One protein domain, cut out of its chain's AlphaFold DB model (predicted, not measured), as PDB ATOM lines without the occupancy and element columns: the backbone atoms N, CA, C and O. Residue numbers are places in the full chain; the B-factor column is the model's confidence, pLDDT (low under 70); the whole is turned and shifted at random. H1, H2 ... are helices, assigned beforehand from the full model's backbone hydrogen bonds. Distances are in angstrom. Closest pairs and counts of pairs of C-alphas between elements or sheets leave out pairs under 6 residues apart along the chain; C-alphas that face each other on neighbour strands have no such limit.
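What this domain is: This is residues 112 to 197 of the 279 residues of the protein "FH7 protein" of Symbiodinium necroappetens (UniProt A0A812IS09). Short H3 sits in the middle, crossed by the longer H1; H2 meets its first end, and H4 starts near its last end and runs to the first residues of H1. Residues 154 to 159 and 190 to 197, with H5, stick out. The printed part has 86 residues, 55 of them in five named helices, H1 to H5 in order along the chain, with no named strand; its class is all helix, and it is compact, with a radius of gyration of the C-alphas of 13.8 A and spans of 37 by 31 by 25 A.

How they stand to each other: Start at H1, residues 112 to 128, which touches H3, residues 162 to 170, at a steep tilt of 60 degrees; closest C-alphas 117 and 170, 5.3 A. H2, residues 141 to 150, touches H3; closest C-alphas 148 and 163, 4.8 A. H4, residues 175 to 188, touches H3 with residues 175 to 178 alone, about perpendicular at 83 degrees; closest C-alphas 168 and 178, 6.3 A. H5, residues 192 to 196, touches no helix. Every O i to N i+4 pair is within hydrogen-bond range in H1, H3 and H5, 3 of 6 in H2, 8 of 10 in H4.

Where its parts are: Find C-alpha 112 at (16.428, -43.574, 23.798); H1 runs 24.3 A from there. H4 runs 19.9 A to C-alpha 188 at (21.468, -49.754, 25.292).

The domain as a whole: The printed part has no cut. Links H1 to H2 and H2 to H3 are long. Residues 131 to 137 and 154 to 158 have pLDDT under 70.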
ATOM      1  N   LEU A 112      17.748 -44.081  24.169       92.00
ATOM      2  CA  LEU A 112      16.428 -43.574  23.798       92.00
ATOM      3  C   LEU A 112      15.356 -44.215  24.677       92.00
ATOM      4  O   LEU A 112      14.427 -43.521  25.103       92.00
ATOM      5  N   ALA A 113      15.521 -45.501  25.001       92.25
ATOM      6  CA  ALA A 113      14.632 -46.232  25.892       92.25
ATOM      7  C   ALA A 113      14.589 -45.585  27.286       92.25
ATOM      8  O   ALA A 113      13.504 -45.277  27.795       92.25
ATOM      9  N   LEU A 114      15.757 -45.266  27.857       92.94
ATOM     10  CA  LEU A 114      15.866 -44.599  29.154       92.94
ATOM     11  C   LEU A 114      15.223 -43.216  29.136       92.94
ATOM     12  O   LEU A 114      14.424 -42.901  30.014       92.94
ATOM     13  N   ARG A 115      15.505 -42.399  28.115       91.81
ATOM     14  CA  ARG A 115      14.899 -41.065  27.984       91.81
ATOM     15  C   ARG A 115      13.379 -41.133  27.882       91.81
ATOM     16  O   ARG A 115      12.689 -40.366  28.553       91.81
ATOM     17  N   ARG A 116      12.848 -42.052  27.070       91.44
ATOM     18  CA  ARG A 116      11.401 -42.268  26.926       91.44
ATOM     19  C   ARG A 116      10.770 -42.635  28.267       91.44
ATOM     20  O   ARG A 116       9.784 -42.022  28.663       91.44
ATOM     21  N   PHE A 117      11.371 -43.576  28.984       92.31
ATOM     22  CA  PHE A 117      10.898 -44.000  30.295       92.31
ATOM     23  C   PHE A 117      10.963 -42.884  31.348       92.31
ATOM     24  O   PHE A 117       9.967 -42.636  32.023       92.31
ATOM     25  N   LEU A 118      12.084 -42.165  31.463       91.69
ATOM     26  CA  LEU A 118      12.233 -41.081  32.441       91.69
ATOM     27  C   LEU A 118      11.235 -39.941  32.196       91.69
ATOM     28  O   LEU A 118      10.691 -39.401  33.157       91.69
ATOM     29  N   ARG A 119      10.916 -39.618  30.934       90.06
ATOM     30  CA  ARG A 119       9.833 -38.667  30.614       90.06
ATOM     31  C   ARG A 119       8.473 -39.168  31.087       90.06
ATOM     32  O   ARG A 119       7.701 -38.394  31.645       90.06
ATOM     33  N   THR A 120       8.171 -40.449  30.884       90.38
ATOM     34  CA  THR A 120       6.927 -41.043  31.391       90.38
ATOM     35  C   THR A 120       6.859 -40.966  32.912       90.38
ATOM     36  O   THR A 120       5.825 -40.589  33.457       90.38
ATOM     37  N   VAL A 121       7.964 -41.256  33.602       89.62
ATOM     38  CA  VAL A 121       8.058 -41.134  35.062       89.62
ATOM     39  C   VAL A 121       7.845 -39.688  35.514       89.62
ATOM     40  O   VAL A 121       7.104 -39.476  36.470       89.62
ATOM     41  N   ALA A 122       8.430 -38.702  34.823       87.25
ATOM     42  CA  ALA A 122       8.216 -37.286  35.125       87.25
ATOM     43  C   ALA A 122       6.730 -36.915  35.014       87.25
ATOM     44  O   ALA A 122       6.150 -36.416  35.973       87.25
ATOM     45  N   LYS A 123       6.089 -37.253  33.885       86.38
ATOM     46  CA  LYS A 123       4.654 -37.001  33.656       86.38
ATOM     47  C   LYS A 123       3.776 -37.658  34.718       86.38
ATOM     48  O   LYS A 123       2.851 -37.037  35.233       86.38
ATOM     49  N   LEU A 124       4.083 -38.907  35.064       85.25
ATOM     50  CA  LEU A 124       3.361 -39.655  36.087       85.25
ATOM     51  C   LEU A 124       3.530 -39.016  37.471       85.25
ATOM     52  O   LEU A 124       2.559 -38.887  38.208       85.25
ATOM     53  N   GLY A 125       4.744 -38.581  37.811       83.56
ATOM     54  CA  GLY A 125       5.028 -37.869  39.054       83.56
ATOM     55  C   GLY A 125       4.282 -36.539  39.153       83.56
ATOM     56  O   GLY A 125       3.720 -36.249  40.209       83.56
ATOM     57  N   SER A 126       4.227 -35.768  38.062       83.06
ATOM     58  CA  SER A 126       3.473 -34.513  38.017       83.06
ATOM     59  C   SER A 126       1.976 -34.742  38.195       83.06
ATOM     60  O   SER A 126       1.329 -34.033  38.963       83.06
ATOM     61  N   TRP A 127       1.441 -35.783  37.548       82.75
ATOM     62  CA  TRP A 127       0.038 -36.164  37.674       82.75
ATOM     63  C   TRP A 127      -0.323 -36.618  39.097       82.75
ATOM     64  O   TRP A 127      -1.328 -36.175  39.641       82.75
ATOM     65  N   ILE A 128       0.509 -37.455  39.729       81.81
ATOM     66  CA  ILE A 128       0.263 -37.961  41.093       81.81
ATOM     67  C   ILE A 128       0.312 -36.834  42.132       81.81
ATOM     68  O   ILE A 128      -0.473 -36.842  43.077       81.81
ATOM     69  N   ASN A 129       1.236 -35.884  41.978       80.19
ATOM     70  CA  ASN A 129       1.454 -34.822  42.962       80.19
ATOM     71  C   ASN A 129       0.663 -33.538  42.666       80.19
ATOM     72  O   ASN A 129       0.884 -32.536  43.344       80.19
ATOM     73  N   SER A 130      -0.231 -33.552  41.668       71.94
ATOM     74  CA  SER A 130      -1.041 -32.395  41.256       71.94
ATOM     75  C   SER A 130      -0.215 -31.126  41.008       71.94
ATOM     76  O   SER A 130      -0.670 -30.014  41.274       71.94
ATOM     77  N   SER A 131       1.024 -31.281  40.541       64.69
ATOM     78  CA  SER A 131       1.864 -30.148  40.162       64.69
ATOM     79  C   SER A 131       1.517 -29.697  38.750       64.69
ATOM     80  O   SER A 131       1.176 -30.529  37.909       64.69
ATOM     81  N   ASP A 132       1.657 -28.399  38.488       62.81
ATOM     82  CA  ASP A 132       1.404 -27.797  37.180       62.81
ATOM     83  C   ASP A 132       2.137 -28.575  36.057       62.81
ATOM     84  O   ASP A 132       3.368 -28.692  36.117       62.81
ATOM     85  N   PRO A 133       1.420 -29.176  35.082       56.91
ATOM     86  CA  PRO A 133       2.012 -30.036  34.054       56.91
ATOM     87  C   PRO A 133       2.983 -29.303  33.117       56.91
ATOM     88  O   PRO A 133       3.827 -29.957  32.508       56.91
ATOM     89  N   GLU A 134       2.896 -27.973  33.039       56.91
ATOM     90  CA  GLU A 134       3.818 -27.100  32.293       56.91
ATOM     91  C   GLU A 134       5.162 -26.894  33.019       56.91
ATOM     92  O   GLU A 134       6.152 -26.464  32.429       56.91
ATOM     93  N   MET A 135       5.240 -27.222  34.313       57.12
ATOM     94  CA  MET A 135       6.451 -27.060  35.108       57.12
ATOM     95  C   MET A 135       7.302 -28.337  35.003       57.12
ATOM     96  O   MET A 135       7.267 -29.191  35.891       57.12
ATOM     97  N   GLU A 136       8.063 -28.495  33.911       54.38
ATOM     98  CA  GLU A 136       9.019 -29.606  33.748       54.38
ATOM     99  C   GLU A 136      10.127 -29.529  34.814       54.38
ATOM    100  O   GLU A 136      11.206 -28.967  34.623       54.38
ATOM    101  N   LYS A 137       9.856 -30.110  35.983       67.31
ATOM    102  CA  LYS A 137      10.841 -30.307  37.041       67.31
ATOM    103  C   LYS A 137      11.491 -31.670  36.855       67.31
ATOM    104  O   LYS A 137      10.826 -32.705  36.865       67.31
ATOM    105  N   GLY A 138      12.812 -31.671  36.702       75.75
ATOM    106  CA  GLY A 138      13.605 -32.893  36.775       75.75
ATOM    107  C   GLY A 138      13.476 -33.563  38.146       75.75
ATOM    108  O   GLY A 138      13.093 -32.942  39.138       75.75
ATOM    109  N   PHE A 139      13.825 -34.843  38.214       84.56
ATOM    110  CA  PHE A 139      13.866 -35.598  39.462       84.56
ATOM    111  C   PHE A 139      15.205 -36.315  39.611       84.56
ATOM    112  O   PHE A 139      15.845 -36.694  38.630       84.56
ATOM    113  N   ALA A 140      15.614 -36.553  40.855       85.12
ATOM    114  CA  ALA A 140      16.770 -37.394  41.134       85.12
ATOM    115  C   ALA A 140      16.447 -38.854  40.777       85.12
ATOM    116  O   ALA A 140      15.570 -39.469  41.392       85.12
ATOM    117  N   VAL A 141      17.169 -39.413  39.800       84.12
ATOM    118  CA  VAL A 141      16.967 -40.782  39.290       84.12
ATOM    119  C   VAL A 141      17.051 -41.820  40.416       84.12
ATOM    120  O   VAL A 141      16.191 -42.694  40.509       84.12
ATOM    121  N   SER A 142      18.014 -41.667  41.330       80.75
ATOM    122  CA  SER A 142      18.201 -42.540  42.500       80.75
ATOM    123  C   SER A 142      16.963 -42.609  43.401       80.75
ATOM    124  O   SER A 142      16.549 -43.682  43.836       80.75
ATOM    125  N   SER A 143      16.326 -41.463  43.638       75.88
ATOM    126  CA  SER A 143      15.120 -41.337  44.459       75.88
ATOM    127  C   SER A 143      13.893 -41.893  43.736       75.88
ATOM    128  O   SER A 143      13.101 -42.622  44.331       75.88
ATOM    129  N   ALA A 144      13.739 -41.587  42.446       79.81
ATOM    130  CA  ALA A 144      12.566 -41.987  41.678       79.81
ATOM    131  C   ALA A 144      12.521 -43.498  41.424       79.81
ATOM    132  O   ALA A 144      11.520 -44.130  41.756       79.81
ATOM    133  N   LEU A 145      13.594 -44.100  40.901       81.94
ATOM    134  CA  LEU A 145      13.586 -45.521  40.527       81.94
ATOM    135  C   LEU A 145      13.343 -46.440  41.731       81.94
ATOM    136  O   LEU A 145      12.538 -47.369  41.645       81.94
ATOM    137  N   GLY A 146      13.966 -46.140  42.875       81.50
ATOM    138  CA  GLY A 146      13.734 -46.881  44.116       81.50
ATOM    139  C   GLY A 146      12.284 -46.774  44.592       81.50
ATOM    140  O   GLY A 146      11.651 -47.783  44.903       81.50
ATOM    141  N   LYS A 147      11.714 -45.563  44.584       84.00
ATOM    142  CA  LYS A 147      10.333 -45.316  45.028       84.00
ATOM    143  C   LYS A 147       9.292 -45.953  44.112       84.00
ATOM    144  O   LYS A 147       8.342 -46.543  44.618       84.00
ATOM    145  N   LEU A 148       9.474 -45.908  42.791       85.94
ATOM    146  CA  LEU A 148       8.542 -46.512  41.825       85.94
ATOM    147  C   LEU A 148       8.312 -48.007  42.085       85.94
ATOM    148  O   LEU A 148       7.205 -48.512  41.893       85.94
ATOM    149  N   ARG A 149       9.343 -48.723  42.544       84.81
ATOM    150  CA  ARG A 149       9.227 -50.138  42.918       84.81
ATOM    151  C   ARG A 149       8.405 -50.341  44.197       84.81
ATOM    152  O   ARG A 149       7.740 -51.368  44.328       84.81
ATOM    153  N   LEU A 150       8.461 -49.391  45.129       84.00
ATOM    154  CA  LEU A 150       7.800 -49.464  46.435       84.00
ATOM    155  C   LEU A 150       6.314 -49.087  46.376       84.00
ATOM    156  O   LEU A 150       5.515 -49.664  47.112       84.00
ATOM    157  N   PHE A 151       5.930 -48.164  45.492       83.50
ATOM    158  CA  PHE A 151       4.528 -47.796  45.289       83.50
ATOM    159  C   PHE A 151       3.774 -48.937  44.604       83.50
ATOM    160  O   PHE A 151       3.956 -49.184  43.415       83.50
ATOM    161  N   ARG A 152       2.933 -49.652  45.355       82.62
ATOM    162  CA  ARG A 152       2.109 -50.763  44.853       82.62
ATOM    163  C   ARG A 152       0.686 -50.309  44.560       82.62
ATOM    164  O   ARG A 152       0.194 -49.362  45.172       82.62
ATOM    165  N   ALA A 153       0.028 -50.994  43.628       73.94
ATOM    166  CA  ALA A 153      -1.368 -50.739  43.309       73.94
ATOM    167  C   ALA A 153      -2.265 -50.918  44.552       73.94
ATOM    168  O   ALA A 153      -2.053 -51.812  45.370       73.94
ATOM    169  N   LEU A 154      -3.282 -50.058  44.679       66.75
ATOM    170  CA  LEU A 154      -4.185 -50.012  45.839       66.75
ATOM    171  C   LEU A 154      -5.150 -51.215  45.906       66.75
ATOM    172  O   LEU A 154      -5.717 -51.506  46.957       66.75
ATOM    173  N   ARG A 155      -5.376 -51.911  44.781       59.47
ATOM    174  CA  ARG A 155      -6.262 -53.089  44.712       59.47
ATOM    175  C   ARG A 155      -5.541 -54.356  45.184       59.47
ATOM    176  O   ARG A 155      -4.322 -54.381  45.257       59.47
ATOM    177  N   LYS A 156      -6.314 -55.414  45.481       60.00
ATOM    178  CA  LYS A 156      -5.891 -56.714  46.064       60.00
ATOM    179  C   LYS A 156      -4.639 -57.358  45.440       60.00
ATOM    180  O   LYS A 156      -4.049 -58.235  46.063       60.00
ATOM    181  N   ASP A 157      -4.229 -56.916  44.260       64.50
ATOM    182  CA  ASP A 157      -3.063 -57.401  43.545       64.50
ATOM    183  C   ASP A 157      -1.797 -56.595  43.889       64.50
ATOM    184  O   ASP A 157      -1.347 -55.705  43.162       64.50
ATOM    185  N   LYS A 158      -1.205 -56.907  45.049       68.25
ATOM    186  CA  LYS A 158       0.043 -56.280  45.529       68.25
ATOM    187  C   LYS A 158       1.266 -56.629  44.665       68.25
ATOM    188  O   LYS A 158       2.369 -56.198  45.005       68.25
ATOM    189  N   ALA A 159       1.109 -57.434  43.615       80.88
ATOM    190  CA  ALA A 159       2.181 -57.800  42.695       80.88
ATOM    191  C   ALA A 159       2.562 -56.648  41.749       80.88
ATOM    192  O   ALA A 159       3.723 -56.535  41.361       80.88
ATOM    193  N   VAL A 160       1.619 -55.753  41.431       85.62
ATOM    194  CA  VAL A 160       1.846 -54.648  40.490       85.62
ATOM    195  C   VAL A 160       2.326 -53.399  41.228       85.62
ATOM    196  O   VAL A 160       1.697 -52.924  42.179       85.62
ATOM    197  N   SER A 161       3.443 -52.845  40.763       89.88
ATOM    198  CA  SER A 161       4.007 -51.580  41.250       89.88
ATOM    199  C   SER A 161       3.907 -50.464  40.216       89.88
ATOM    200  O   SER A 161       3.677 -50.702  39.030       89.88
ATOM    201  N   LEU A 162       4.130 -49.232  40.665       89.00
ATOM    202  CA  LEU A 162       4.155 -48.045  39.825       89.00
ATOM    203  C   LEU A 162       5.253 -48.132  38.759       89.00
ATOM    204  O   LEU A 162       5.076 -47.599  37.671       89.00
ATOM    205  N   LEU A 163       6.338 -48.869  39.025       90.50
ATOM    206  CA  LEU A 163       7.356 -49.196  38.026       90.50
ATOM    207  C   LEU A 163       6.778 -49.989  36.842       90.50
ATOM    208  O   LEU A 163       7.045 -49.638  35.696       90.50
ATOM    209  N   HIS A 164       5.961 -51.016  37.104       89.19
ATOM    210  CA  HIS A 164       5.316 -51.803  36.045       89.19
ATOM    211  C   HIS A 164       4.386 -50.922  35.206       89.19
ATOM    212  O   HIS A 164       4.424 -50.965  33.979       89.19
ATOM    213  N   MET A 165       3.601 -50.070  35.873       88.88
ATOM    214  CA  MET A 165       2.703 -49.132  35.198       88.88
ATOM    215  C   MET A 165       3.470 -48.083  34.385       88.88
ATOM    216  O   MET A 165       3.066 -47.773  33.271       88.88
ATOM    217  N   ALA A 166       4.589 -47.567  34.898       90.81
ATOM    218  CA  ALA A 166       5.429 -46.599  34.197       90.81
ATOM    219  C   ALA A 166       6.102 -47.208  32.958       90.81
ATOM    220  O   ALA A 166       6.179 -46.550  31.924       90.81
ATOM    221  N   LEU A 167       6.548 -48.466  33.035       91.75
ATOM    222  CA  LEU A 167       7.086 -49.199  31.888       91.75
ATOM    223  C   LEU A 167       6.009 -49.466  30.832       91.75
ATOM    224  O   LEU A 167       6.229 -49.186  29.655       91.75
ATOM    225  N   LEU A 168       4.825 -49.930  31.244       91.75
ATOM    226  CA  LEU A 168       3.697 -50.143  30.336       91.75
ATOM    227  C   LEU A 168       3.254 -48.829  29.673       91.75
ATOM    228  O   LEU A 168       3.056 -48.781  28.463       91.75
ATOM    229  N   ALA A 169       3.168 -47.741  30.440       91.69
ATOM    230  CA  ALA A 169       2.854 -46.415  29.914       91.69
ATOM    231  C   ALA A 169       3.951 -45.898  28.971       91.69
ATOM    232  O   ALA A 169       3.646 -45.310  27.935       91.69
ATOM    233  N   ALA A 170       5.230 -46.157  29.270       91.88
ATOM    234  CA  ALA A 170       6.324 -45.839  28.359       91.88
ATOM    235  C   ALA A 170       6.185 -46.613  27.045       91.88
ATOM    236  O   ALA A 170       6.418 -46.030  25.992       91.88
ATOM    237  N   ALA A 171       5.709 -47.858  27.077       92.62
ATOM    238  CA  ALA A 171       5.372 -48.652  25.897       92.62
ATOM    239  C   ALA A 171       4.057 -48.238  25.199       92.62
ATOM    240  O   ALA A 171       3.657 -48.880  24.238       92.62
ATOM    241  N   GLY A 172       3.388 -47.162  25.634       90.44
ATOM    242  CA  GLY A 172       2.125 -46.699  25.043       90.44
ATOM    243  C   GLY A 172       0.891 -47.485  25.494       90.44
ATOM    244  O   GLY A 172      -0.169 -47.346  24.899       90.44
ATOM    245  N   GLY A 173       1.006 -48.308  26.540       88.25
ATOM    246  CA  GLY A 173      -0.062 -49.205  26.988       88.25
ATOM    247  C   GLY A 173      -0.070 -50.562  26.279       88.25
ATOM    248  O   GLY A 173      -0.875 -51.422  26.628       88.25
ATOM    249  N   GLU A 174       0.839 -50.783  25.328       89.50
ATOM    250  CA  GLU A 174       0.885 -51.993  24.513       89.50
ATOM    251  C   GLU A 174       1.926 -52.993  25.029       89.50
ATOM    252  O   GLU A 174       3.132 -52.733  25.048       89.50
ATOM    253  N   VAL A 175       1.465 -54.189  25.403       86.38
ATOM    254  CA  VAL A 175       2.334 -55.265  25.914       86.38
ATOM    255  C   VAL A 175       3.309 -55.768  24.842       86.38
ATOM    256  O   VAL A 175       4.445 -56.106  25.160       86.38
ATOM    257  N   ALA A 176       2.908 -55.758  23.566       86.94
ATOM    258  CA  ALA A 176       3.780 -56.149  22.456       86.94
ATOM    259  C   ALA A 176       5.003 -55.220  22.318       86.94
ATOM    260  O   ALA A 176       6.118 -55.679  22.078       86.94
ATOM    261  N   VAL A 177       4.813 -53.916  22.541       89.56
ATOM    262  CA  VAL A 177       5.882 -52.906  22.483       89.56
ATOM    263  C   VAL A 177       6.768 -52.958  23.730       89.56
ATOM    264  O   VAL A 177       7.963 -52.670  23.655       89.56
ATOM    265  N   LEU A 178       6.212 -53.364  24.876       90.44
ATOM    266  CA  LEU A 178       6.941 -53.464  26.140       90.44
ATOM    267  C   LEU A 178       8.145 -54.409  26.045       90.44
ATOM    268  O   LEU A 178       9.226 -54.057  26.510       90.44
ATOM    269  N   GLN A 179       7.989 -55.573  25.410       89.00
ATOM    270  CA  GLN A 179       9.095 -56.523  25.254       89.00
ATOM    271  C   GLN A 179      10.234 -55.941  24.403       89.00
ATOM    272  O   GLN A 179      11.409 -56.105  24.744       89.00
ATOM    273  N   GLY A 180       9.894 -55.204  23.340       91.00
ATOM    274  CA  GLY A 180      10.863 -54.467  22.529       91.00
ATOM    275  C   GLY A 180      11.594 -53.400  23.345       91.00
ATOM    276  O   GLY A 180      12.820 -53.365  23.344       91.00
ATOM    277  N   LEU A 181      10.860 -52.603  24.128       90.62
ATOM    278  CA  LEU A 181      11.437 -51.577  25.001       90.62
ATOM    279  C   LEU A 181      12.390 -52.172  26.052       90.62
ATOM    280  O   LEU A 181      13.470 -51.628  26.271       90.62
ATOM    281  N   CYS A 182      12.021 -53.287  26.689       89.56
ATOM    282  CA  CYS A 182      12.886 -53.987  27.644       89.56
ATOM    283  C   CYS A 182      14.159 -54.531  26.982       89.56
ATOM    284  O   CYS A 182      15.233 -54.456  27.575       89.56
ATOM    285  N   SER A 183      14.053 -55.032  25.750       90.56
ATOM    286  CA  SER A 183      15.211 -55.499  24.978       90.56
ATOM    287  C   SER A 183      16.137 -54.335  24.615       90.56
ATOM    288  O   SER A 183      17.347 -54.434  24.803       90.56
ATOM    289  N   SER A 184      15.576 -53.197  24.193       92.25
ATOM    290  CA  SER A 184      16.336 -51.965  23.962       92.25
ATOM    291  C   SER A 184      17.033 -51.480  25.230       92.25
ATOM    292  O   SER A 184      18.183 -51.084  25.157       92.25
ATOM    293  N   PHE A 185      16.396 -51.562  26.402       90.69
ATOM    294  CA  PHE A 185      17.051 -51.229  27.672       90.69
ATOM    295  C   PHE A 185      18.276 -52.091  27.959       90.69
ATOM    296  O   PHE A 185      19.312 -51.554  28.342       90.69
ATOM    297  N   ALA A 186      18.146 -53.409  27.798       90.81
ATOM    298  CA  ALA A 186      19.236 -54.340  28.059       90.81
ATOM    299  C   ALA A 186      20.424 -54.087  27.120       90.81
ATOM    300  O   ALA A 186      21.556 -54.049  27.583       90.81
ATOM    301  N   LEU A 187      20.152 -53.847  25.834       92.25
ATOM    302  CA  LEU A 187      21.179 -53.562  24.830       92.25
ATOM    303  C   LEU A 187      21.807 -52.175  25.011       92.25
ATOM    304  O   LEU A 187      23.022 -52.028  24.998       92.25
ATOM    305  N   GLU A 188      20.988 -51.136  25.192       93.75
ATOM    306  CA  GLU A 188      21.468 -49.754  25.292       93.75
ATOM    307  C   GLU A 188      22.256 -49.496  26.582       93.75
ATOM    308  O   GLU A 188      23.072 -48.581  26.601       93.75
ATOM    309  N   LEU A 189      22.006 -50.257  27.657       93.06
ATOM    310  CA  LEU A 189      22.627 -50.068  28.974       93.06
ATOM    311  C   LEU A 189      23.527 -51.237  29.405       93.06
ATOM    312  O   LEU A 189      23.880 -51.317  30.581       93.06
ATOM    313  N   GLU A 190      23.929 -52.118  28.488       92.12
ATOM    314  CA  GLU A 190      24.785 -53.282  28.780       92.12
ATOM    315  C   GLU A 190      26.096 -52.881  29.483       92.12
ATOM    316  O   GLU A 190      26.499 -53.485  30.478       92.12
ATOM    317  N   ALA A 191      26.712 -51.781  29.039       89.75
ATOM    318  CA  ALA A 191      27.952 -51.250  29.610       89.75
ATOM    319  C   ALA A 191      27.816 -50.740  31.060       89.75
ATOM    320  O   ALA A 191      28.821 -50.450  31.709       89.75
ATOM    321  N   LEU A 192      26.595 -50.612  31.592       91.00
ATOM    322  CA  LEU A 192      26.369 -50.072  32.932       91.00
ATOM    323  C   LEU A 192      26.755 -51.060  34.037       91.00
ATOM    324  O   LEU A 192      27.203 -50.628  35.094       91.00
ATOM    325  N   GLU A 193      26.589 -52.366  33.819       87.69
ATOM    326  CA  GLU A 193      26.903 -53.375  34.836       87.69
ATOM    327  C   GLU A 193      28.387 -53.396  35.244       87.69
ATOM    328  O   GLU A 193      28.650 -53.322  36.449       87.69
ATOM    329  N   PRO A 194      29.366 -53.463  34.316       84.94
ATOM    330  CA  PRO A 194      30.776 -53.412  34.697       84.94
ATOM    331  C   PRO A 194      31.132 -52.073  35.354       84.94
ATOM    332  O   PRO A 194      31.769 -52.062  36.403       84.94
ATOM    333  N   ALA A 195      30.638 -50.955  34.813       90.31
ATOM    334  CA  ALA A 195      30.894 -49.622  35.354       90.31
ATOM    335  C   ALA A 195      30.298 -49.401  36.756       90.31
ATOM    336  O   ALA A 195      30.868 -48.670  37.560       90.31
ATOM    337  N   ALA A 196      29.168 -50.031  37.083       88.62
ATOM    338  CA  ALA A 196      28.535 -49.906  38.396       88.62
ATOM    339  C   ALA A 196      29.329 -50.585  39.526       88.62
ATOM    340  O   ALA A 196      29.069 -50.312  40.697       88.62
ATOM    341  N   ARG A 197      30.261 -51.486  39.186       88.88
ATOM    342  CA  ARG A 197      31.140 -52.169  40.146       88.88
ATOM    343  C   ARG A 197      32.436 -51.404  40.409       88.88
ATOM    344  O   ARG A 197      33.169 -51.774  41.321       88.88
TER     345      ARG A 197